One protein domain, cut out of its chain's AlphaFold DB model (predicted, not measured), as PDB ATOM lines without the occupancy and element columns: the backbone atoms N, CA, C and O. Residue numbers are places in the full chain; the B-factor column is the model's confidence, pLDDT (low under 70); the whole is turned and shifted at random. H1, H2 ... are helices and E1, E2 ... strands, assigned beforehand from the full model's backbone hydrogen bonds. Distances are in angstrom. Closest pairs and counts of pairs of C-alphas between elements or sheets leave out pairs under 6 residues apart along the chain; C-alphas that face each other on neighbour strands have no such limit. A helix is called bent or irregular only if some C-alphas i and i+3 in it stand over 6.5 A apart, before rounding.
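What this domain is: This is residues 2 to 177 of the 177 residues of an uncharacterized protein of Aspergillus uvarum CBS 121591 (UniProt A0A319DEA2). A small parallel sheet lies between helices, H2 and H3 over one face and H4 over the other, with H5 packed on H4. H6 packs on H2 and leads away from the sheet toward a loose end, where H1 and the unnamed residues 140 to 177 lie; residues 155 to 161 stick out. The printed part has 176 residues, with six named helices and three named strands in the order H1 H2 E1 H3 E2 H4 E3 H5 H6; the sheet's order is E2 E1 E3. Under half, 86, are in named elements, mostly helix; the whole is loose, radius of gyration of the C-alphas 19.3 A, spans 54 by 47 by 35 A.

Where its parts are: H1, residues 2 to 7, begins at C-alpha 2 (159.122, -51.218, -61.514). Then come H2, 15 to 26; E1, 30 to 34; H3, 37 to 49, irregular, with C-alphas 38 and 41 7.0 A apart; E2, 56 to 61; H4, 73 to 89, 24.2 A long; E3, 95 to 98; H5, 107 to 115. H6, 126 to 139, 20.0 A long, ends at C-alpha 139 (169.281, -31.568, -60.465).

How they stand to each other: N 31 and O 95, 3.0 A, join E1 and E3 within hydrogen-bond range; N 34 and O 60, 2.8 A, E1 and E2. H2 and H3 are on the same face, H4 on the opposite face, 8.4 A high: three layers. H2 and H6 touch about perpendicular, 89 degrees, closest C-alphas Ser 19 and Pro 126, 5.4 A. H4 and H5 touch at a steep tilt of 50 degrees, closest C-alphas Asn 81 and Ile 110, 5.1 A. H1 is apart from the other elements. Every O i to N i+4 pair is within range in H1, H2, H4, H5 and H6, and 7 of 9 in H3.

The domain as a whole: The farthest C-alphas, Gly 118 and Ser 156, are 60.2 A apart. The printed part has no cut; the link E2 to H4 is long. Residues 156 to 157 and 159 to 177 have pLDDT under 70.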
ATOM      1  N   SER A   2     159.000 -51.248 -60.041       86.19
ATOM      2  CA  SER A   2     159.122 -51.218 -61.514       86.19
ATOM      3  C   SER A   2     157.913 -50.613 -62.237       86.19
ATOM      4  O   SER A   2     158.097 -49.710 -63.037       86.19
ATOM      5  N   ALA A   3     156.686 -50.976 -61.844       89.19
ATOM      6  CA  ALA A   3     155.470 -50.417 -62.445       89.19
ATOM      7  C   ALA A   3     155.383 -48.880 -62.364       89.19
ATOM      8  O   ALA A   3     154.902 -48.246 -63.293       89.19
ATOM      9  N   LEU A   4     155.869 -48.262 -61.277       91.06
ATOM     10  CA  LEU A   4     155.919 -46.800 -61.180       91.06
ATOM     11  C   LEU A   4     156.989 -46.222 -62.110       91.06
ATOM     12  O   LEU A   4     156.741 -45.208 -62.743       91.06
ATOM     13  N   ARG A   5     158.147 -46.884 -62.228       93.94
ATOM     14  CA  ARG A   5     159.242 -46.468 -63.125       93.94
ATOM     15  C   ARG A   5     158.843 -46.527 -64.601       93.94
ATOM     16  O   ARG A   5     159.317 -45.714 -65.377       93.94
ATOM     17  N   GLU A   6     157.958 -47.453 -64.965       91.56
ATOM     18  CA  GLU A   6     157.370 -47.567 -66.309       91.56
ATOM     19  C   GLU A   6     156.222 -46.569 -66.549       91.56
ATOM     20  O   GLU A   6     155.882 -46.264 -67.693       91.56
ATOM     21  N   ALA A   7     155.585 -46.083 -65.477       88.75
ATOM     22  CA  ALA A   7     154.402 -45.229 -65.554       88.75
ATOM     23  C   ALA A   7     154.717 -43.727 -65.615       88.75
ATOM     24  O   ALA A   7     153.853 -42.957 -66.030       88.75
ATOM     25  N   VAL A   8     155.908 -43.291 -65.187       88.75
ATOM     26  CA  VAL A   8     156.263 -41.864 -65.111       88.75
ATOM     27  C   VAL A   8     157.642 -41.576 -65.696       88.75
ATOM     28  O   VAL A   8     158.533 -42.415 -65.657       88.75
ATOM     29  N   ALA A   9     157.833 -40.351 -66.197       88.94
ATOM     30  CA  ALA A   9     159.120 -39.889 -66.726       88.94
ATOM     31  C   ALA A   9     160.059 -39.301 -65.651       88.94
ATOM     32  O   ALA A   9     161.234 -39.055 -65.925       88.94
ATOM     33  N   ILE A  10     159.551 -39.057 -64.440       92.62
ATOM     34  CA  ILE A  10     160.322 -38.517 -63.313       92.62
ATOM     35  C   ILE A  10     161.030 -39.634 -62.525       92.62
ATOM     36  O   ILE A  10     160.588 -40.788 -62.558       92.62
ATOM     37  N   PRO A  11     162.089 -39.321 -61.759       95.62
ATOM     38  CA  PRO A  11     162.743 -40.298 -60.898       95.62
ATOM     39  C   PRO A  11     161.793 -40.875 -59.846       95.62
ATOM     40  O   PRO A  11     160.964 -40.186 -59.260       95.62
ATOM     41  N   VAL A  12     161.966 -42.164 -59.562       96.50
ATOM     42  CA  VAL A  12     161.194 -42.915 -58.561       96.50
ATOM     43  C   VAL A  12     162.166 -43.738 -57.731       96.50
ATOM     44  O   VAL A  12     162.721 -44.742 -58.199       96.50
ATOM     45  N   VAL A  13     162.345 -43.318 -56.485       96.31
ATOM     46  CA  VAL A  13     163.300 -43.894 -55.537       96.31
ATOM     47  C   VAL A  13     162.573 -44.462 -54.325       96.31
ATOM     48  O   VAL A  13     161.531 -43.960 -53.910       96.31
ATOM     49  N   GLY A  14     163.081 -45.578 -53.807       95.62
ATOM     50  CA  GLY A  14     162.485 -46.277 -52.676       95.62
ATOM     51  C   GLY A  14     163.216 -45.904 -51.403       95.62
ATOM     52  O   GLY A  14     164.439 -45.986 -51.367       95.62
ATOM     53  N   VAL A  15     162.478 -45.561 -50.350       96.56
ATOM     54  CA  VAL A  15     163.067 -45.135 -49.073       96.56
ATOM     55  C   VAL A  15     164.012 -46.196 -48.499       96.56
ATOM     56  O   VAL A  15     165.152 -45.894 -48.151       96.56
ATOM     57  N   ALA A  16     163.580 -47.460 -48.468       96.19
ATOM     58  CA  ALA A  16     164.424 -48.568 -48.022       96.19
ATOM     59  C   ALA A  16     165.638 -48.776 -48.945       96.19
ATOM     60  O   ALA A  16     166.752 -48.931 -48.454       96.19
ATOM     61  N   GLN A  17     165.435 -48.712 -50.268       97.00
ATOM     62  CA  GLN A  17     166.499 -48.889 -51.260       97.00
ATOM     63  C   GLN A  17     167.612 -47.847 -51.074       97.00
ATOM     64  O   GLN A  17     168.783 -48.213 -51.022       97.00
ATOM     65  N   VAL A  18     167.247 -46.566 -50.961       98.31
ATOM     66  CA  VAL A  18     168.210 -45.473 -50.773       98.31
ATOM     67  C   VAL A  18     168.898 -45.595 -49.420       98.31
ATOM     68  O   VAL A  18     170.118 -45.522 -49.356       98.31
ATOM     69  N   SER A  19     168.148 -45.859 -48.349       98.38
ATOM     70  CA  SER A  19     168.726 -45.961 -47.003       98.38
ATOM     71  C   SER A  19     169.754 -47.090 -46.894       98.38
ATOM     72  O   SER A  19     170.829 -46.888 -46.335       98.38
ATOM     73  N   MET A  20     169.448 -48.264 -47.460       98.44
ATOM     74  CA  MET A  20     170.368 -49.405 -47.478       98.44
ATOM     75  C   MET A  20     171.592 -49.129 -48.352       98.44
ATOM     76  O   MET A  20     172.701 -49.442 -47.935       98.44
ATOM     77  N   ALA A  21     171.417 -48.493 -49.516       98.31
ATOM     78  CA  ALA A  21     172.534 -48.103 -50.375       98.31
ATOM     79  C   ALA A  21     173.478 -47.110 -49.684       98.31
ATOM     80  O   ALA A  21     174.697 -47.280 -49.722       98.31
ATOM     81  N   THR A  22     172.920 -46.104 -49.007       98.62
ATOM     82  CA  THR A  22     173.695 -45.135 -48.229       98.62
ATOM     83  C   THR A  22     174.457 -45.824 -47.100       98.62
ATOM     84  O   THR A  22     175.657 -45.612 -46.965       98.62
ATOM     85  N   ALA A  23     173.803 -46.689 -46.319       98.56
ATOM     86  CA  ALA A  23     174.462 -47.410 -45.231       98.56
ATOM     87  C   ALA A  23     175.582 -48.338 -45.738       98.56
ATOM     88  O   ALA A  23     176.689 -48.293 -45.212       98.56
ATOM     89  N   ALA A  24     175.322 -49.099 -46.804       98.00
ATOM     90  CA  ALA A  24     176.289 -49.985 -47.456       98.00
ATOM     91  C   ALA A  24     177.480 -49.241 -48.089       98.00
ATOM     92  O   ALA A  24     178.550 -49.811 -48.275       98.00
ATOM     93  N   THR A  25     177.308 -47.963 -48.435       98.31
ATOM     94  CA  THR A  25     178.412 -47.116 -48.917       98.31
ATOM     95  C   THR A  25     179.320 -46.672 -47.769       98.31
ATOM     96  O   THR A  25     180.516 -46.473 -47.967       98.31
ATOM     97  N   LEU A  26     178.762 -46.498 -46.569       98.38
ATOM     98  CA  LEU A  26     179.459 -45.929 -45.414       98.38
ATOM     99  C   LEU A  26     180.052 -46.987 -44.473       98.38
ATOM    100  O   LEU A  26     180.911 -46.651 -43.661       98.38
ATOM    101  N   ALA A  27     179.603 -48.240 -44.559       98.31
ATOM    102  CA  ALA A  27     180.029 -49.318 -43.677       98.31
ATOM    103  C   ALA A  27     179.970 -50.691 -44.362       98.31
ATOM    104  O   ALA A  27     179.154 -50.922 -45.249       98.31
ATOM    105  N   HIS A  28     180.794 -51.635 -43.892       97.69
ATOM    106  CA  HIS A  28     180.786 -53.028 -44.367       97.69
ATOM    107  C   HIS A  28     179.488 -53.783 -44.047       97.69
ATOM    108  O   HIS A  28     179.172 -54.782 -44.695       97.69
ATOM    109  N   SER A  29     178.765 -53.332 -43.026       98.44
ATOM    110  CA  SER A  29     177.556 -53.955 -42.505       98.44
ATOM    111  C   SER A  29     176.637 -52.895 -41.905       98.44
ATOM    112  O   SER A  29     177.096 -51.852 -41.426       98.44
ATOM    113  N   PHE A  30     175.335 -53.162 -41.883       98.81
ATOM    114  CA  PHE A  30     174.365 -52.281 -41.248       98.81
ATOM    115  C   PHE A  30     173.252 -53.044 -40.537       98.81
ATOM    116  O   PHE A  30     172.816 -54.113 -40.970       98.81
ATOM    117  N   GLY A  31     172.771 -52.452 -39.448       98.62
ATOM    118  CA  GLY A  31     171.602 -52.903 -38.704       98.62
ATOM    119  C   GLY A  31     170.436 -51.929 -38.849       98.62
ATOM    120  O   GLY A  31     170.606 -50.780 -39.266       98.62
ATOM    121  N   ILE A  32     169.233 -52.380 -38.500       98.62
ATOM    122  CA  ILE A  32     168.028 -51.543 -38.539       98.62
ATOM    123  C   ILE A  32     167.382 -51.500 -37.156       98.62
ATOM    124  O   ILE A  32     167.088 -52.541 -36.575       98.62
ATOM    125  N   VAL A  33     167.093 -50.303 -36.649       98.38
ATOM    126  CA  VAL A  33     166.236 -50.120 -35.466       98.38
ATOM    127  C   VAL A  33     164.852 -49.654 -35.902       98.38
ATOM    128  O   VAL A  33     164.718 -48.779 -36.753       98.38
ATOM    129  N   THR A  34     163.794 -50.245 -35.358       97.06
ATOM    130  CA  THR A  34     162.412 -49.941 -35.751       97.06
ATOM    131  C   THR A  34     161.448 -49.964 -34.563       97.06
ATOM    132  O   THR A  34     161.841 -50.131 -33.414       97.06
ATOM    133  N   VAL A  35     160.164 -49.762 -34.838       94.44
ATOM    134  CA  VAL A  35     159.094 -49.681 -33.836       94.44
ATOM    135  C   VAL A  35     158.436 -51.022 -33.534       94.44
ATOM    136  O   VAL A  35     158.065 -51.264 -32.396       94.44
ATOM    137  N   LEU A  36     158.301 -51.909 -34.522       93.25
ATOM    138  CA  LEU A  36     157.564 -53.166 -34.378       93.25
ATOM    139  C   LEU A  36     158.386 -54.344 -34.897       93.25
ATOM    140  O   LEU A  36     158.753 -54.379 -36.068       93.25
ATOM    141  N   SER A  37     158.600 -55.356 -34.064       92.69
ATOM    142  CA  SER A  37     159.346 -56.570 -34.429       92.69
ATOM    143  C   SER A  37     158.767 -57.308 -35.644       92.69
ATOM    144  O   SER A  37     159.513 -57.827 -36.475       92.69
ATOM    145  N   ARG A  38     157.439 -57.282 -35.836       92.31
ATOM    146  CA  ARG A  38     156.761 -57.977 -36.950       92.31
ATOM    147  C   ARG A  38     157.206 -57.547 -38.354       92.31
ATOM    148  O   ARG A  38     156.963 -58.284 -39.303       92.31
ATOM    149  N   ILE A  39     157.800 -56.358 -38.512       93.06
ATOM    150  CA  ILE A  39     158.277 -55.891 -39.824       93.06
ATOM    151  C   ILE A  39     159.716 -56.329 -40.128       93.06
ATOM    152  O   ILE A  39     160.199 -56.069 -41.228       93.06
ATOM    153  N   ALA A  40     160.403 -57.003 -39.200       94.94
ATOM    154  CA  ALA A  40     161.789 -57.431 -39.386       94.94
ATOM    155  C   ALA A  40     161.963 -58.342 -40.614       94.94
ATOM    156  O   ALA A  40     162.886 -58.139 -41.401       94.94
ATOM    157  N   SER A  41     161.038 -59.282 -40.841       94.81
ATOM    158  CA  SER A  41     161.069 -60.166 -42.018       94.81
ATOM    159  C   SER A  41     160.892 -59.398 -43.333       94.81
ATOM    160  O   SER A  41     161.544 -59.702 -44.332       94.81
ATOM    161  N   ILE A  42     160.055 -58.357 -43.332       95.94
ATOM    162  CA  ILE A  42     159.864 -57.462 -44.481       95.94
ATOM    163  C   ILE A  42     161.152 -56.679 -44.758       95.94
ATOM    164  O   ILE A  42     161.559 -56.556 -45.910       95.94
ATOM    165  N   LEU A  43     161.819 -56.171 -43.721       96.75
ATOM    166  CA  LEU A  43     163.080 -55.440 -43.862       96.75
ATOM    167  C   LEU A  43     164.216 -56.334 -44.374       96.75
ATOM    168  O   LEU A  43     164.948 -55.920 -45.271       96.75
ATOM    169  N   GLN A  44     164.303 -57.571 -43.886       96.81
ATOM    170  CA  GLN A  44     165.229 -58.577 -44.407       96.81
ATOM    171  C   GLN A  44     164.951 -58.885 -45.887       96.81
ATOM    172  O   GLN A  44     165.866 -58.904 -46.708       96.81
ATOM    173  N   THR A  45     163.678 -59.049 -46.252       96.94
ATOM    174  CA  THR A  45     163.260 -59.287 -47.643       96.94
ATOM    175  C   THR A  45     163.610 -58.094 -48.538       96.94
ATOM    176  O   THR A  45     164.102 -58.268 -49.650       96.94
ATOM    177  N   ASN A  46     163.435 -56.868 -48.041       96.50
ATOM    178  CA  ASN A  46     163.850 -55.655 -48.742       96.50
ATOM    179  C   ASN A  46     165.370 -55.590 -48.933       96.50
ATOM    180  O   ASN A  46     165.811 -55.201 -50.014       96.50
ATOM    181  N   ALA A  47     166.164 -55.992 -47.933       97.75
ATOM    182  CA  ALA A  47     167.617 -56.068 -48.063       97.75
ATOM    183  C   ALA A  47     168.019 -57.051 -49.170       97.75
ATOM    184  O   ALA A  47     168.819 -56.691 -50.031       97.75
ATOM    185  N   ALA A  48     167.397 -58.231 -49.227       97.44
ATOM    186  CA  ALA A  48     167.613 -59.191 -50.310       97.44
ATOM    187  C   ALA A  48     167.201 -58.637 -51.682       97.44
ATOM    188  O   ALA A  48     167.999 -58.648 -52.618       97.44
ATOM    189  N   HIS A  49     166.003 -58.059 -51.801       95.56
ATOM    190  CA  HIS A  49     165.536 -57.452 -53.052       95.56
ATOM    191  C   HIS A  49     166.399 -56.280 -53.532       95.56
ATOM    192  O   HIS A  49     166.473 -56.034 -54.734       95.56
ATOM    193  N   CYS A  50     167.044 -55.559 -52.614       96.00
ATOM    194  CA  CYS A  50     167.953 -54.464 -52.942       96.00
ATOM    195  C   CYS A  50     169.412 -54.918 -53.129       96.00
ATOM    196  O   CYS A  50     170.252 -54.080 -53.442       96.00
ATOM    197  N   GLY A  51     169.726 -56.209 -52.956       97.50
ATOM    198  CA  GLY A  51     171.082 -56.750 -53.107       97.50
ATOM    199  C   GLY A  51     172.006 -56.537 -51.899       97.50
ATOM    200  O   GLY A  51     173.216 -56.711 -52.018       97.50
ATOM    201  N   TYR A  52     171.456 -56.188 -50.735       98.06
ATOM    202  CA  TYR A  52     172.196 -55.885 -49.504       98.06
ATOM    203  C   TYR A  52     172.097 -56.974 -48.426       98.06
ATOM    204  O   TYR A  52     172.545 -56.754 -47.305       98.06
ATOM    205  N   GLU A  53     171.555 -58.154 -48.742       97.50
ATOM    206  CA  GLU A  53     171.380 -59.262 -47.783       97.50
ATOM    207  C   GLU A  53     172.663 -59.608 -47.018       97.50
ATOM    208  O   GLU A  53     172.620 -59.802 -45.812       97.50
ATOM    209  N   ARG A  54     173.817 -59.624 -47.699       97.69
ATOM    210  CA  ARG A  54     175.109 -59.958 -47.074       97.69
ATOM    211  C   ARG A  54     175.651 -58.884 -46.128       97.69
ATOM    212  O   ARG A  54     176.512 -59.193 -45.317       97.69
ATOM    213  N   GLN A  55     175.208 -57.637 -46.279       98.19
ATOM    214  CA  GLN A  55     175.635 -56.508 -45.443       98.19
ATOM    215  C   GLN A  55     174.640 -56.238 -44.307       98.19
ATOM    216  O   GLN A  55     174.991 -55.625 -43.303       98.19
ATOM    217  N   TYR A  56     173.396 -56.691 -44.451       98.38
ATOM    218  CA  TYR A  56     172.378 -56.586 -43.419       98.38
ATOM    219  C   TYR A  56     172.653 -57.585 -42.289       98.38
ATOM    220  O   TYR A  56     172.610 -58.794 -42.515       98.38
ATOM    221  N   VAL A  57     172.910 -57.089 -41.075       97.94
ATOM    222  CA  VAL A  57     173.165 -57.964 -39.914       97.94
ATOM    223  C   VAL A  57     171.867 -58.423 -39.262       97.94
ATOM    224  O   VAL A  57     171.616 -59.620 -39.152       97.94
ATOM    225  N   SER A  58     171.011 -57.484 -38.858       97.38
ATOM    226  CA  SER A  58     169.721 -57.782 -38.245       97.38
ATOM    227  C   SER A  58     168.858 -56.527 -38.070       97.38
ATOM    228  O   SER A  58     169.249 -55.400 -38.397       97.38
ATOM    229  N   CYS A  59     167.652 -56.736 -37.539       97.62
ATOM    230  CA  CYS A  59     166.733 -55.685 -37.132       97.62
ATOM    231  C   CYS A  59     166.393 -55.843 -35.648       97.62
ATOM    232  O   CYS A  59     166.219 -56.959 -35.152       97.62
ATOM    233  N   ARG A  60     166.243 -54.719 -34.948       97.81
ATOM    234  CA  ARG A  60     165.764 -54.645 -33.566       97.81
ATOM    235  C   ARG A  60     164.595 -53.679 -33.465       97.81
ATOM    236  O   ARG A  60     164.519 -52.716 -34.225       97.81
ATOM    237  N   ALA A  61     163.663 -53.950 -32.559       96.94
ATOM    238  CA  ALA A  61     162.471 -53.133 -32.387       96.94
ATOM    239  C   ALA A  61     162.283 -52.714 -30.932       96.94
ATOM    240  O   ALA A  61     162.543 -53.500 -30.028       96.94
ATOM    241  N   VAL A  62     161.810 -51.484 -30.720       95.44
ATOM    242  CA  VAL A  62     161.418 -51.000 -29.382       95.44
ATOM    243  C   VAL A  62     160.058 -51.543 -28.924       95.44
ATOM    244  O   VAL A  62     159.683 -51.339 -27.777       95.44
ATOM    245  N   ASP A  63     159.317 -52.207 -29.820       93.50
ATOM    246  CA  ASP A  63     157.980 -52.781 -29.603       93.50
ATOM    247  C   ASP A  63     156.963 -51.787 -28.999       93.50
ATOM    248  O   ASP A  63     156.123 -52.117 -28.163       93.50
ATOM    249  N   ILE A  64     157.005 -50.549 -29.506       89.88
ATOM    250  CA  ILE A  64     156.036 -49.479 -29.239       89.88
ATOM    251  C   ILE A  64     155.186 -49.272 -30.496       89.88
ATOM    252  O   ILE A  64     155.693 -49.271 -31.621       89.88
ATOM    253  N   THR A  65     153.871 -49.101 -30.333       88.94
ATOM    254  CA  THR A  65     152.987 -48.889 -31.486       88.94
ATOM    255  C   THR A  65     153.313 -47.571 -32.189       88.94
ATOM    256  O   THR A  65     153.657 -46.582 -31.546       88.94
ATOM    257  N   VAL A  66     153.153 -47.527 -33.517       87.00
ATOM    258  CA  VAL A  66     153.414 -46.314 -34.319       87.00
ATOM    259  C   VAL A  66     152.630 -45.103 -33.792       87.00
ATOM    260  O   VAL A  66     153.144 -43.990 -33.795       87.00
ATOM    261  N   LEU A  67     151.401 -45.320 -33.308       88.44
ATOM    262  CA  LEU A  67     150.528 -44.263 -32.790       88.44
ATOM    263  C   LEU A  67     151.035 -43.662 -31.472       88.44
ATOM    264  O   LEU A  67     150.761 -42.497 -31.182       88.44
ATOM    265  N   ASP A  68     151.784 -44.438 -30.690       89.25
ATOM    266  CA  ASP A  68     152.292 -44.018 -29.385       89.25
ATOM    267  C   ASP A  68     153.688 -43.395 -29.455       89.25
ATOM    268  O   ASP A  68     154.122 -42.788 -28.475       89.25
ATOM    269  N   VAL A  69     154.374 -43.477 -30.601       87.81
ATOM    270  CA  VAL A  69     155.744 -42.961 -30.774       87.81
ATOM    271  C   VAL A  69     155.852 -41.498 -30.341       87.81
ATOM    272  O   VAL A  69     156.708 -41.144 -29.535       87.81
ATOM    273  N   HIS A  70     154.925 -40.652 -30.797       87.12
ATOM    274  CA  HIS A  70     154.920 -39.226 -30.458       87.12
ATOM    275  C   HIS A  70     154.446 -38.925 -29.029       87.12
ATOM    276  O   HIS A  70     154.672 -37.827 -28.529       87.12
ATOM    277  N   ARG A  71     153.795 -39.879 -28.355       91.94
ATOM    278  CA  ARG A  71     153.359 -39.736 -26.955       91.94
ATOM    279  C   ARG A  71     154.440 -40.175 -25.970       91.94
ATOM    280  O   ARG A  71     154.464 -39.698 -24.841       91.94
ATOM    281  N   ARG A  72     155.329 -41.072 -26.400       91.75
ATOM    282  CA  ARG A  72     156.354 -41.728 -25.576       91.75
ATOM    283  C   ARG A  72     157.764 -41.425 -26.087       91.75
ATOM    284  O   ARG A  72     158.626 -42.292 -26.063       91.75
ATOM    285  N   VAL A  73     158.000 -40.194 -26.547       92.50
ATOM    286  CA  VAL A  73     159.223 -39.799 -27.277       92.50
ATOM    287  C   VAL A  73     160.506 -40.201 -26.548       92.50
ATOM    288  O   VAL A  73     161.349 -40.854 -27.150       92.50
ATOM    289  N   ARG A  74     160.643 -39.865 -25.255       95.06
ATOM    290  CA  ARG A  74     161.851 -40.209 -24.484       95.06
ATOM    291  C   ARG A  74     162.052 -41.714 -24.359       95.06
ATOM    292  O   ARG A  74     163.142 -42.198 -24.604       95.06
ATOM    293  N   GLU A  75     160.993 -42.453 -24.051       95.94
ATOM    294  CA  GLU A  75     161.075 -43.908 -23.922       95.94
ATOM    295  C   GLU A  75     161.438 -44.589 -25.248       95.94
ATOM    296  O   GLU A  75     162.275 -45.488 -25.276       95.94
ATOM    297  N   VAL A  76     160.839 -44.137 -26.357       96.44
ATOM    298  CA  VAL A  76     161.201 -44.605 -27.701       96.44
ATOM    299  C   VAL A  76     162.673 -44.328 -27.960       96.44
ATOM    300  O   VAL A  76     163.394 -45.223 -28.384       96.44
ATOM    301  N   GLN A  77     163.124 -43.109 -27.689       97.75
ATOM    302  CA  GLN A  77     164.487 -42.683 -27.959       97.75
ATOM    303  C   GLN A  77     165.521 -43.448 -27.118       97.75
ATOM    304  O   GLN A  77     166.495 -43.953 -27.675       97.75
ATOM    305  N   ASP A  78     165.276 -43.630 -25.820       97.81
ATOM    306  CA  ASP A  78     166.116 -44.443 -24.933       97.81
ATOM    307  C   ASP A  78     166.178 -45.903 -25.413       97.81
ATOM    308  O   ASP A  78     167.245 -46.523 -25.453       97.81
ATOM    309  N   GLY A  79     165.034 -46.442 -25.849       98.06
ATOM    310  CA  GLY A  79     164.948 -47.760 -26.465       98.06
ATOM    311  C   GLY A  79     165.782 -47.861 -27.743       98.06
ATOM    312  O   GLY A  79     166.558 -48.802 -27.892       98.06
ATOM    313  N   LEU A  80     165.669 -46.889 -28.650       98.38
ATOM    314  CA  LEU A  80     166.435 -46.855 -29.897       98.38
ATOM    315  C   LEU A  80     167.939 -46.756 -29.641       98.38
ATOM    316  O   LEU A  80     168.700 -47.471 -30.285       98.38
ATOM    317  N   ASN A  81     168.357 -45.921 -28.687       98.62
ATOM    318  CA  ASN A  81     169.755 -45.772 -28.281       98.62
ATOM    319  C   ASN A  81     170.338 -47.118 -27.822       98.62
ATOM    320  O   ASN A  81     171.387 -47.545 -28.309       98.62
ATOM    321  N   ARG A  82     169.621 -47.831 -26.942       98.50
ATOM    322  CA  ARG A  82     170.032 -49.155 -26.455       98.50
ATOM    323  C   ARG A  82     170.113 -50.187 -27.581       98.50
ATOM    324  O   ARG A  82     171.111 -50.888 -27.690       98.50
ATOM    325  N   LEU A  83     169.091 -50.273 -28.429       98.56
ATOM    326  CA  LEU A  83     169.061 -51.256 -29.518       98.56
ATOM    327  C   LEU A  83     170.117 -50.971 -30.592       98.56
ATOM    328  O   LEU A  83     170.676 -51.901 -31.168       98.56
ATOM    329  N   ALA A  84     170.402 -49.696 -30.869       98.69
ATOM    330  CA  ALA A  84     171.477 -49.311 -31.774       98.69
ATOM    331  C   ALA A  84     172.843 -49.728 -31.216       98.69
ATOM    332  O   ALA A  84     173.665 -50.252 -31.960       98.69
ATOM    333  N   LEU A  85     173.065 -49.550 -29.910       98.69
ATOM    334  CA  LEU A  85     174.277 -50.020 -29.242       98.69
ATOM    335  C   LEU A  85     174.421 -51.543 -29.320       98.69
ATOM    336  O   LEU A  85     175.489 -52.024 -29.677       98.69
ATOM    337  N   GLU A  86     173.344 -52.291 -29.065       98.56
ATOM    338  CA  GLU A  86     173.332 -53.755 -29.200       98.56
ATOM    339  C   GLU A  86     173.712 -54.196 -30.623       98.56
ATOM    340  O   GLU A  86     174.589 -55.044 -30.787       98.56
ATOM    341  N   LEU A  87     173.129 -53.572 -31.654       98.56
ATOM    342  CA  LEU A  87     173.472 -53.854 -33.052       98.56
ATOM    343  C   LEU A  87     174.957 -53.610 -33.353       98.56
ATOM    344  O   LEU A  87     175.571 -54.378 -34.093       98.56
ATOM    345  N   VAL A  88     175.530 -52.541 -32.801       98.62
ATOM    346  CA  VAL A  88     176.931 -52.170 -33.037       98.62
ATOM    347  C   VAL A  88     177.879 -53.110 -32.291       98.62
ATOM    348  O   VAL A  88     178.750 -53.712 -32.914       98.62
ATOM    349  N   GLU A  89     177.713 -53.264 -30.977       98.12
ATOM    350  CA  GLU A  89     178.664 -53.992 -30.128       98.12
ATOM    351  C   GLU A  89     178.542 -55.513 -30.250       98.12
ATOM    352  O   GLU A  89     179.549 -56.218 -30.192       98.12
ATOM    353  N   GLN A  90     177.321 -56.035 -30.399       97.94
ATOM    354  CA  GLN A  90     177.067 -57.478 -30.335       97.94
ATOM    355  C   GLN A  90     176.949 -58.113 -31.719       97.94
ATOM    356  O   GLN A  90     177.289 -59.282 -31.892       97.94
ATOM    357  N   GLU A  91     176.468 -57.357 -32.705       97.56
ATOM    358  CA  GLU A  91     176.166 -57.874 -34.047       97.56
ATOM    359  C   GLU A  91     177.056 -57.270 -35.137       97.56
ATOM    360  O   GLU A  91     176.975 -57.673 -36.297       97.56
ATOM    361  N   GLY A  92     177.939 -56.337 -34.769       97.19
ATOM    362  CA  GLY A  92     178.936 -55.769 -35.667       97.19
ATOM    363  C   GLY A  92     178.343 -54.873 -36.751       97.19
ATOM    364  O   GLY A  92     178.889 -54.825 -37.853       97.19
ATOM    365  N   ALA A  93     177.227 -54.186 -36.487       98.50
ATOM    366  CA  ALA A  93     176.693 -53.174 -37.394       98.50
ATOM    367  C   ALA A  93     177.642 -51.965 -37.471       98.50
ATOM    368  O   ALA A  93     177.817 -51.243 -36.493       98.50
ATOM    369  N   GLY A  94     178.219 -51.706 -38.647       98.44
ATOM    370  CA  GLY A  94     179.040 -50.513 -38.880       98.44
ATOM    371  C   GLY A  94     178.230 -49.247 -39.191       98.44
ATOM    372  O   GLY A  94     178.774 -48.148 -39.136       98.44
ATOM    373  N   ALA A  95     176.938 -49.385 -39.499       98.81
ATOM    374  CA  ALA A  95     175.972 -48.299 -39.646       98.81
ATOM    375  C   ALA A  95     174.586 -48.728 -39.133       98.81
ATOM    376  O   ALA A  95     174.250 -49.914 -39.119       98.81
ATOM    377  N   VAL A  96     173.753 -47.762 -38.748       98.81
ATOM    378  CA  VAL A  96     172.379 -48.002 -38.275       98.81
ATOM    379  C   VAL A  96     171.381 -47.260 -39.159       98.81
ATOM    380  O   VAL A  96     171.588 -46.100 -39.502       98.81
ATOM    381  N   ILE A  97     170.273 -47.906 -39.518       98.69
ATOM    382  CA  ILE A  97     169.165 -47.291 -40.264       98.69
ATOM    383  C   ILE A  97     167.924 -47.230 -39.371       98.69
ATOM    384  O   ILE A  97     167.593 -48.204 -38.692       98.69
ATOM    385  N   LEU A  98     167.187 -46.117 -39.410       98.31
ATOM    386  CA  LEU A  98     165.847 -46.059 -38.823       98.31
ATOM    387  C   LEU A  98     164.829 -46.739 -39.751       98.31
ATOM    388  O   LEU A  98     164.645 -46.350 -40.901       98.31
ATOM    389  N   GLY A  99     164.142 -47.763 -39.254       96.12
ATOM    390  CA  GLY A  99     163.246 -48.626 -40.028       96.12
ATOM    391  C   GLY A  99     161.790 -48.160 -40.111       96.12
ATOM    392  O   GLY A  99     160.957 -48.881 -40.660       96.12
ATOM    393  N   CYS A 100     161.445 -46.997 -39.554       94.00
ATOM    394  CA  CYS A 100     160.082 -46.467 -39.565       94.00
ATOM    395  C   CYS A 100     160.085 -44.944 -39.734       94.00
ATOM    396  O   CYS A 100     160.828 -44.249 -39.049       94.00
ATOM    397  N   GLY A 101     159.214 -44.419 -40.603       90.06
ATOM    398  CA  GLY A 101     159.110 -42.974 -40.850       90.06
ATOM    399  C   GLY A 101     158.683 -42.157 -39.624       90.06
ATOM    400  O   GLY A 101     159.042 -40.990 -39.528       90.06
ATOM    401  N   ALA A 102     157.990 -42.771 -38.658       92.12
ATOM    402  CA  ALA A 102     157.639 -42.124 -37.390       92.12
ATOM    403  C   ALA A 102     158.859 -41.824 -36.496       92.12
ATOM    404  O   ALA A 102     158.729 -41.080 -35.531       92.12
ATOM    405  N   LEU A 103     160.028 -42.395 -36.815       93.50
ATOM    406  CA  LEU A 103     161.292 -42.168 -36.108       93.50
ATOM    407  C   LEU A 103     162.120 -41.023 -36.709       93.50
ATOM    408  O   LEU A 103     163.261 -40.820 -36.297       93.50
ATOM    409  N   MET A 104     161.592 -40.296 -37.701       93.62
ATOM    410  CA  MET A 104     162.274 -39.130 -38.269       93.62
ATOM    411  C   MET A 104     162.738 -38.187 -37.148       93.62
ATOM    412  O   MET A 104     161.972 -37.853 -36.245       93.62
ATOM    413  N   GLY A 105     163.993 -37.752 -37.221       93.12
ATOM    414  CA  GLY A 105     164.620 -36.875 -36.234       93.12
ATOM    415  C   GLY A 105     165.377 -37.598 -35.114       93.12
ATOM    416  O   GLY A 105     166.225 -36.977 -34.479       93.12
ATOM    417  N   CYS A 106     165.182 -38.906 -34.914       96.50
ATOM    418  CA  CYS A 106     165.871 -39.664 -33.856       96.50
ATOM    419  C   CYS A 106     167.354 -39.954 -34.159       96.50
ATOM    420  O   CYS A 106     168.125 -40.295 -33.260       96.50
ATOM    421  N   ALA A 107     167.787 -39.831 -35.420       97.81
ATOM    422  CA  ALA A 107     169.127 -40.248 -35.848       97.81
ATOM    423  C   ALA A 107     170.262 -39.441 -35.196       97.81
ATOM    424  O   ALA A 107     171.342 -39.978 -34.950       97.81
ATOM    425  N   GLY A 108     170.034 -38.149 -34.930       97.81
ATOM    426  CA  GLY A 108     171.032 -37.281 -34.303       97.81
ATOM    427  C   GLY A 108     171.364 -37.711 -32.877       97.81
ATOM    428  O   GLY A 108     172.539 -37.781 -32.521       97.81
ATOM    429  N   GLU A 109     170.342 -38.058 -32.097       98.12
ATOM    430  CA  GLU A 109     170.510 -38.467 -30.705       98.12
ATOM    431  C   GLU A 109     171.158 -39.849 -30.585       98.12
ATOM    432  O   GLU A 109     172.097 -40.000 -29.811       98.12
ATOM    433  N   ILE A 110     170.774 -40.818 -31.429       98.56
ATOM    434  CA  ILE A 110     171.444 -42.132 -31.473       98.56
ATOM    435  C   ILE A 110     172.932 -41.962 -31.797       98.56
ATOM    436  O   ILE A 110     173.791 -42.562 -31.154       98.56
ATOM    437  N   ARG A 111     173.255 -41.113 -32.781       98.50
ATOM    438  CA  ARG A 111     174.647 -40.845 -33.155       98.50
ATOM    439  C   ARG A 111     175.433 -40.208 -32.006       98.50
ATOM    440  O   ARG A 111     176.567 -40.609 -31.774       98.50
ATOM    441  N   GLY A 112     174.842 -39.251 -31.288       98.56
ATOM    442  CA  GLY A 112     175.453 -38.651 -30.096       98.56
ATOM    443  C   GLY A 112     175.691 -39.680 -28.990       98.56
ATOM    444  O   GLY A 112     176.806 -39.803 -28.492       98.56
ATOM    445  N   PHE A 113     174.678 -40.493 -28.691       98.62
ATOM    446  CA  PHE A 113     174.735 -41.554 -27.686       98.62
ATOM    447  C   PHE A 113     175.842 -42.590 -27.954       98.62
ATOM    448  O   PHE A 113     176.527 -43.026 -27.024       98.62
ATOM    449  N   LEU A 114     176.035 -42.985 -29.219       98.62
ATOM    450  CA  LEU A 114     177.121 -43.883 -29.630       98.62
ATOM    451  C   LEU A 114     178.488 -43.180 -29.581       98.62
ATOM    452  O   LEU A 114     179.468 -43.769 -29.120       98.62
ATOM    453  N   ALA A 115     178.556 -41.906 -29.978       98.44
ATOM    454  CA  ALA A 115     179.790 -41.122 -29.947       98.44
ATOM    455  C   ALA A 115     180.317 -40.900 -28.519       98.44
ATOM    456  O   ALA A 115     181.521 -41.014 -28.295       98.44
ATOM    457  N   GLU A 116     179.438 -40.669 -27.538       98.25
ATOM    458  CA  GLU A 116     179.792 -40.596 -26.106       98.25
ATOM    459  C   GLU A 116     180.457 -41.881 -25.585       98.25
ATOM    460  O   GLU A 116     181.182 -41.855 -24.593       98.25
ATOM    461  N   ARG A 117     180.240 -43.006 -26.273       97.88
ATOM    462  CA  ARG A 117     180.843 -44.315 -25.985       97.88
ATOM    463  C   ARG A 117     182.066 -44.613 -26.858       97.88
ATOM    464  O   ARG A 117     182.544 -45.739 -26.881       97.88
ATOM    465  N   GLY A 118     182.582 -43.617 -27.578       97.88
ATOM    466  CA  GLY A 118     183.766 -43.753 -28.429       97.88
ATOM    467  C   GLY A 118     183.502 -44.396 -29.792       97.88
ATOM    468  O   GLY A 118     184.454 -44.772 -30.473       97.88
ATOM    469  N   MET A 119     182.239 -44.515 -30.215       98.00
ATOM    470  CA  MET A 119     181.858 -45.149 -31.480       98.00
ATOM    471  C   MET A 119     181.290 -44.127 -32.469       98.00
ATOM    472  O   MET A 119     180.171 -43.637 -32.325       98.00
ATOM    473  N   ALA A 120     182.050 -43.829 -33.522       97.12
ATOM    474  CA  ALA A 120     181.606 -42.970 -34.617       97.12
ATOM    475  C   ALA A 120     180.819 -43.781 -35.666       97.12
ATOM    476  O   ALA A 120     181.341 -44.117 -36.725       97.12
ATOM    477  N   VAL A 121     179.562 -44.109 -35.355       98.56
ATOM    478  CA  VAL A 121     178.688 -44.927 -36.217       98.56
ATOM    479  C   VAL A 121     177.707 -44.035 -36.990       98.56
ATOM    480  O   VAL A 121     176.958 -43.267 -36.374       98.56
ATOM    481  N   PRO A 122     177.659 -44.114 -38.332       98.44
ATOM    482  CA  PRO A 122     176.644 -43.433 -39.125       98.44
ATOM    483  C   PRO A 122     175.236 -43.926 -38.778       98.44
ATOM    484  O   PRO A 122     174.977 -45.129 -38.736       98.44
ATOM    485  N   VAL A 123     174.307 -42.987 -38.593       98.69
ATOM    486  CA  VAL A 123     172.883 -43.281 -38.383       98.69
ATOM    487  C   VAL A 123     172.073 -42.617 -39.489       98.69
ATOM    488  O   VAL A 123     172.049 -41.388 -39.593       98.69
ATOM    489  N   VAL A 124     171.432 -43.431 -40.327       98.62
ATOM    490  CA  VAL A 124     170.658 -42.996 -41.491       98.62
ATOM    491  C   VAL A 124     169.214 -42.726 -41.079       98.62
ATOM    492  O   VAL A 124     168.466 -43.650 -40.746       98.62
ATOM    493  N   ASP A 125     168.812 -41.456 -41.154       98.12
ATOM    494  CA  ASP A 125     167.399 -41.075 -41.159       98.12
ATOM    495  C   ASP A 125     166.851 -41.226 -42.590       98.12
ATOM    496  O   ASP A 125     167.286 -40.504 -43.499       98.12
ATOM    497  N   PRO A 126     165.939 -42.179 -42.833       97.19
ATOM    498  CA  PRO A 126     165.577 -42.610 -44.174       97.19
ATOM    499  C   PRO A 126     164.896 -41.515 -45.001       97.19
ATOM    500  O   PRO A 126     165.106 -41.437 -46.212       97.19
ATOM    501  N   LEU A 127     164.083 -40.660 -44.379       96.69
ATOM    502  CA  LEU A 127     163.260 -39.683 -45.092       96.69
ATOM    503  C   LEU A 127     164.071 -38.496 -45.649       96.69
ATOM    504  O   LEU A 127     164.062 -38.331 -46.872       96.69
ATOM    505  N   PRO A 128     164.817 -37.713 -44.842       97.19
ATOM    506  CA  PRO A 128     165.650 -36.635 -45.374       97.19
ATOM    507  C   PRO A 128     166.731 -37.161 -46.327       97.19
ATOM    508  O   PRO A 128     166.976 -36.546 -47.362       97.19
ATOM    509  N   THR A 129     167.307 -38.339 -46.053       98.25
ATOM    510  CA  THR A 129     168.291 -38.978 -46.947       98.25
ATOM    511  C   THR A 129     167.687 -39.280 -48.319       98.25
ATOM    512  O   THR A 129     168.282 -38.970 -49.350       98.25
ATOM    513  N   THR A 130     166.479 -39.853 -48.353       98.12
ATOM    514  CA  THR A 130     165.809 -40.196 -49.617       98.12
ATOM    515  C   THR A 130     165.400 -38.953 -50.399       98.12
ATOM    516  O   THR A 130     165.528 -38.940 -51.622       98.12
ATOM    517  N   VAL A 131     164.940 -37.902 -49.715       98.00
ATOM    518  CA  VAL A 131     164.586 -36.633 -50.363       98.00
ATOM    519  C   VAL A 131     165.820 -35.980 -50.983       98.00
ATOM    520  O   VAL A 131     165.776 -35.619 -52.156       98.00
ATOM    521  N   ALA A 132     166.937 -35.899 -50.256       98.31
ATOM    522  CA  ALA A 132     168.187 -35.353 -50.788       98.31
ATOM    523  C   ALA A 132     168.696 -36.143 -52.009       98.31
ATOM    524  O   ALA A 132     169.115 -35.558 -53.009       98.31
ATOM    525  N   PHE A 133     168.592 -37.476 -51.967       98.38
ATOM    526  CA  PHE A 133     168.934 -38.327 -53.106       98.38
ATOM    527  C   PHE A 133     168.029 -38.063 -54.319       98.38
ATOM    528  O   PHE A 133     168.516 -37.945 -55.441       98.38
ATOM    529  N   ALA A 134     166.718 -37.919 -54.107       98.12
ATOM    530  CA  ALA A 134     165.779 -37.591 -55.178       98.12
ATOM    531  C   ALA A 134     166.065 -36.214 -55.801       98.12
ATOM    532  O   ALA A 134     166.061 -36.102 -57.025       98.12
ATOM    533  N   ILE A 135     166.359 -35.201 -54.977       98.25
ATOM    534  CA  ILE A 135     166.769 -33.864 -55.437       98.25
ATOM    535  C   ILE A 135     168.018 -33.971 -56.311       98.25
ATOM    536  O   ILE A 135     168.011 -33.468 -57.428       98.25
ATOM    537  N   THR A 136     169.029 -34.720 -55.861       98.38
ATOM    538  CA  THR A 136     170.266 -34.936 -56.628       98.38
ATOM    539  C   THR A 136     169.972 -35.507 -58.019       98.38
ATOM    540  O   THR A 136     170.511 -35.026 -59.009       98.38
ATOM    541  N   LEU A 137     169.089 -36.507 -58.133       98.25
ATOM    542  CA  LEU A 137     168.725 -37.064 -59.443       98.25
ATOM    543  C   LEU A 137     168.056 -36.027 -60.351       98.25
ATOM    544  O   LEU A 137     168.380 -35.960 -61.535       98.25
ATOM    545  N   VAL A 138     167.146 -35.221 -59.799       97.50
ATOM    546  CA  VAL A 138     166.438 -34.174 -60.547       97.50
ATOM    547  C   VAL A 138     167.401 -33.082 -61.013       97.50
ATOM    548  O   VAL A 138     167.379 -32.730 -62.189       97.50
ATOM    549  N   GLU A 139     168.281 -32.594 -60.137       97.88
ATOM    550  CA  GLU A 139     169.281 -31.568 -60.465       97.88
ATOM    551  C   GLU A 139     170.274 -32.040 -61.534       97.88
ATOM    552  O   GLU A 139     170.717 -31.249 -62.361       97.88
ATOM    553  N   GLN A 140     170.595 -33.335 -61.552       98.06
ATOM    554  CA  GLN A 140     171.470 -33.934 -62.561       98.06
ATOM    555  C   GLN A 140     170.730 -34.350 -63.845       98.06
ATOM    556  O   GLN A 140     171.347 -34.906 -64.753       98.06
ATOM    557  N   GLY A 141     169.414 -34.132 -63.939       96.44
ATOM    558  CA  GLY A 141     168.609 -34.551 -65.091       96.44
ATOM    559  C   GLY A 141     168.559 -36.073 -65.294       96.44
ATOM    560  O   GLY A 141     168.312 -36.543 -66.406       96.44
ATOM    561  N   LEU A 142     168.812 -36.858 -64.245       97.44
ATOM    562  CA  LEU A 142     168.836 -38.316 -64.297       97.44
ATOM    563  C   LEU A 142     167.438 -38.880 -64.066       97.44
ATOM    564  O   LEU A 142     166.753 -38.473 -63.134       97.44
ATOM    565  N   SER A 143     167.034 -39.867 -64.866       95.94
ATOM    566  CA  SER A 143     165.775 -40.600 -64.687       95.94
ATOM    567  C   SER A 143     165.917 -42.068 -65.107       95.94
ATOM    568  O   SER A 143     167.005 -42.538 -65.447       95.94
ATOM    569  N   HIS A 144     164.820 -42.819 -65.038       95.56
ATOM    570  CA  HIS A 144     164.798 -44.244 -65.352       95.56
ATOM    571  C   HIS A 144     165.070 -44.499 -66.833       95.56
ATOM    572  O   HIS A 144     164.482 -43.876 -67.711       95.56
ATOM    573  N   SER A 145     165.949 -45.463 -67.108       95.00
ATOM    574  CA  SER A 145     166.244 -45.902 -68.471       95.00
ATOM    575  C   SER A 145     165.022 -46.563 -69.104       95.00
ATOM    576  O   SER A 145     164.499 -47.536 -68.561       95.00
ATOM    577  N   SER A 146     164.635 -46.114 -70.298       91.62
ATOM    578  CA  SER A 146     163.564 -46.729 -71.091       91.62
ATOM    579  C   SER A 146     163.913 -48.130 -71.604       91.62
ATOM    580  O   SER A 146     163.023 -48.876 -72.002       91.62
ATOM    581  N   VAL A 147     165.200 -48.500 -71.601       94.94
ATOM    582  CA  VAL A 147     165.652 -49.859 -71.943       94.94
ATOM    583  C   VAL A 147     165.317 -50.835 -70.814       94.94
ATOM    584  O   VAL A 147     164.934 -51.970 -71.074       94.94
ATOM    585  N   SER A 148     165.442 -50.396 -69.558       93.62
ATOM    586  CA  SER A 148     165.139 -51.219 -68.378       93.62
ATOM    587  C   SER A 148     163.684 -51.098 -67.921       93.62
ATOM    588  O   SER A 148     163.151 -52.040 -67.342       93.62
ATOM    589  N   TYR A 149     163.057 -49.948 -68.170       93.31
ATOM    590  CA  TYR A 149     161.689 -49.616 -67.781       93.31
ATOM    591  C   TYR A 149     160.947 -49.029 -68.991       93.31
ATOM    592  O   TYR A 149     160.817 -47.808 -69.103       93.31
ATOM    593  N   PRO A 150     160.518 -49.870 -69.949       90.88
ATOM    594  CA  PRO A 150     159.801 -49.391 -71.123       90.88
ATOM    595  C   PRO A 150     158.469 -48.741 -70.709       90.88
ATOM    596  O   PRO A 150     157.819 -49.220 -69.779       90.88
ATOM    597  N   PRO A 151     158.038 -47.661 -71.381       83.69
ATOM    598  CA  PRO A 151     156.819 -46.956 -71.009       83.69
ATOM    599  C   PRO A 151     155.593 -47.867 -71.124       83.69
ATOM    600  O   PRO A 151     155.440 -48.619 -72.091       83.69
ATOM    601  N   CYS A 152     154.699 -47.768 -70.140       77.50
ATOM    602  CA  CYS A 152     153.470 -48.553 -70.114       77.50
ATOM    603  C   CYS A 152     152.599 -48.271 -71.354       77.50
ATOM    604  O   CYS A 152     152.317 -47.119 -71.691       77.50
ATOM    605  N   GLN A 153     152.137 -49.329 -72.030       74.94
ATOM    606  CA  GLN A 153     151.202 -49.198 -73.147       74.94
ATOM    607  C   GLN A 153     149.816 -48.790 -72.641       74.94
ATOM    608  O   GLN A 153     149.230 -49.440 -71.772       74.94
ATOM    609  N   VAL A 154     149.264 -47.724 -73.220       70.56
ATOM    610  CA  VAL A 154     147.952 -47.200 -72.838       70.56
ATOM    611  C   VAL A 154     146.858 -48.195 -73.237       70.56
ATOM    612  O   VAL A 154     146.645 -48.460 -74.419       70.56
ATOM    613  N   LYS A 155     146.131 -48.725 -72.248       70.88
ATOM    614  CA  LYS A 155     144.897 -49.500 -72.442       70.88
ATOM    615  C   LYS A 155     143.828 -49.066 -71.443       70.88
ATOM    616  O   LYS A 155     144.141 -48.565 -70.369       70.88
ATOM    617  N   SER A 156     142.557 -49.245 -71.800       67.94
ATOM    618  CA  SER A 156     141.437 -48.875 -70.931       67.94
ATOM    619  C   SER A 156     141.330 -49.840 -69.745       67.94
ATOM    620  O   SER A 156     141.088 -51.031 -69.939       67.94
ATOM    621  N   TYR A 157     141.446 -49.326 -68.519       66.62
ATOM    622  CA  TYR A 157     141.242 -50.088 -67.285       66.62
ATOM    623  C   TYR A 157     139.923 -49.675 -66.619       66.62
ATOM    624  O   TYR A 157     139.692 -48.497 -66.360       66.62
ATOM    625  N   LYS A 158     139.045 -50.638 -66.312       72.75
ATOM    626  CA  LYS A 158     137.843 -50.375 -65.500       72.75
ATOM    627  C   LYS A 158     138.235 -50.260 -64.021       72.75
ATOM    628  O   LYS A 158     138.987 -51.094 -63.530       72.75
ATOM    629  N   GLY A 159     137.709 -49.257 -63.314       68.62
ATOM    630  CA  GLY A 159     137.848 -49.122 -61.854       68.62
ATOM    631  C   GLY A 159     139.167 -48.523 -61.352       68.62
ATOM    632  O   GLY A 159     139.331 -48.366 -60.147       68.62
ATOM    633  N   CYS A 160     140.086 -48.147 -62.245       54.91
ATOM    634  CA  CYS A 160     141.316 -47.449 -61.891       54.91
ATOM    635  C   CYS A 160     141.418 -46.187 -62.750       54.91
ATOM    636  O   CYS A 160     141.696 -46.270 -63.947       54.91
ATOM    637  N   ALA A 161     141.156 -45.022 -62.159       56.16
ATOM    638  CA  ALA A 161     141.477 -43.756 -62.798       56.16
ATOM    639  C   ALA A 161     143.003 -43.612 -62.774       56.16
ATOM    640  O   ALA A 161     143.570 -43.048 -61.840       56.16
ATOM    641  N   LEU A 162     143.684 -44.165 -63.780       52.12
ATOM    642  CA  LEU A 162     145.015 -43.688 -64.126       52.12
ATOM    643  C   LEU A 162     144.818 -42.221 -64.497       52.12
ATOM    644  O   LEU A 162     144.370 -41.911 -65.601       52.12
ATOM    645  N   LEU A 163     145.070 -41.322 -63.541       46.59
ATOM    646  CA  LEU A 163     145.334 -39.930 -63.853       46.59
ATOM    647  C   LEU A 163     146.392 -39.986 -64.942       46.59
ATOM    648  O   LEU A 163     147.498 -40.473 -64.703       46.59
ATOM    649  N   ALA A 164     146.007 -39.580 -66.146       45.38
ATOM    650  CA  ALA A 164     146.924 -39.343 -67.232       45.38
ATOM    651  C   ALA A 164     147.843 -38.207 -66.777       45.38
ATOM    652  O   ALA A 164     147.644 -37.047 -67.125       45.38
ATOM    653  N   TYR A 165     148.841 -38.535 -65.958       45.59
ATOM    654  CA  TYR A 165     150.060 -37.765 -65.846       45.59
ATOM    655  C   TYR A 165     150.737 -37.932 -67.204       45.59
ATOM    656  O   TYR A 165     151.635 -38.746 -67.398       45.59
ATOM    657  N   ALA A 166     150.209 -37.191 -68.185       41.28
ATOM    658  CA  ALA A 166     150.908 -36.851 -69.405       41.28
ATOM    659  C   ALA A 166     152.328 -36.429 -69.010       41.28
ATOM    660  O   ALA A 166     152.501 -35.889 -67.912       41.28
ATOM    661  N   PRO A 167     153.344 -36.680 -69.851       41.19
ATOM    662  CA  PRO A 167     154.707 -36.334 -69.504       41.19
ATOM    663  C   PRO A 167     154.728 -34.833 -69.239       41.19
ATOM    664  O   PRO A 167     154.666 -34.027 -70.167       41.19
ATOM    665  N   LEU A 168     154.775 -34.452 -67.961       34.41
ATOM    666  CA  LEU A 168     155.225 -33.142 -67.546       34.41
ATOM    667  C   LEU A 168     156.665 -33.110 -68.038       34.41
ATOM    668  O   LEU A 168     157.583 -33.568 -67.362       34.41
ATOM    669  N   LYS A 169     156.841 -32.641 -69.280       32.19
ATOM    670  CA  LYS A 169     158.056 -31.964 -69.688       32.19
ATOM    671  C   LYS A 169     158.232 -30.903 -68.618       32.19
ATOM    672  O   LYS A 169     157.548 -29.884 -68.641       32.19
ATOM    673  N   ILE A 170     159.076 -31.193 -67.637       34.75
ATOM    674  CA  ILE A 170     159.698 -30.150 -66.847       34.75
ATOM    675  C   ILE A 170     160.504 -29.389 -67.896       34.75
ATOM    676  O   ILE A 170     161.587 -29.808 -68.294       34.75
ATOM    677  N   ILE A 171     159.883 -28.361 -68.473       31.88
ATOM    678  CA  ILE A 171     160.587 -27.342 -69.230       31.88
ATOM    679  C   ILE A 171     161.402 -26.642 -68.152       31.88
ATOM    680  O   ILE A 171     160.892 -25.796 -67.424       31.88
ATOM    681  N   CYS A 172     162.630 -27.113 -67.958       31.91
ATOM    682  CA  CYS A 172     163.635 -26.336 -67.267       31.91
ATOM    683  C   CYS A 172     163.989 -25.224 -68.253       31.91
ATOM    684  O   CYS A 172     164.764 -25.438 -69.185       31.91
ATOM    685  N   ASP A 173     163.305 -24.090 -68.127       31.36
ATOM    686  CA  ASP A 173     163.617 -22.876 -68.869       31.36
ATOM    687  C   ASP A 173     164.918 -22.316 -68.270       31.36
ATOM    688  O   ASP A 173     164.917 -21.450 -67.401       31.36
ATOM    689  N   CYS A 174     166.044 -22.920 -68.653       40.06
ATOM    690  CA  CYS A 174     167.391 -22.460 -68.316       40.06
ATOM    691  C   CYS A 174     167.946 -21.531 -69.405       40.06
ATOM    692  O   CYS A 174     169.151 -21.521 -69.643       40.06
ATOM    693  N   ASP A 175     167.085 -20.751 -70.059       36.66
ATOM    694  CA  ASP A 175     167.499 -19.689 -70.970       36.66
ATOM    695  C   ASP A 175     166.791 -18.377 -70.614       36.66
ATOM    696  O   ASP A 175     165.678 -18.093 -71.054       36.66
ATOM    697  N   GLY A 176     167.480 -17.532 -69.839       36.19
ATOM    698  CA  GLY A 176     167.207 -16.097 -69.851       36.19
ATOM    699  C   GLY A 176     167.401 -15.341 -68.539       36.19
ATOM    700  O   GLY A 176     166.412 -15.066 -67.878       36.19
ATOM    701  N   ARG A 177     168.630 -14.845 -68.329       34.88
ATOM    702  CA  ARG A 177     168.995 -13.651 -67.527       34.88
ATOM    703  C   ARG A 177     168.756 -13.655 -66.015       34.88
ATOM    704  O   ARG A 177     167.607 -13.797 -65.560       34.88
TER     705      ARG A 177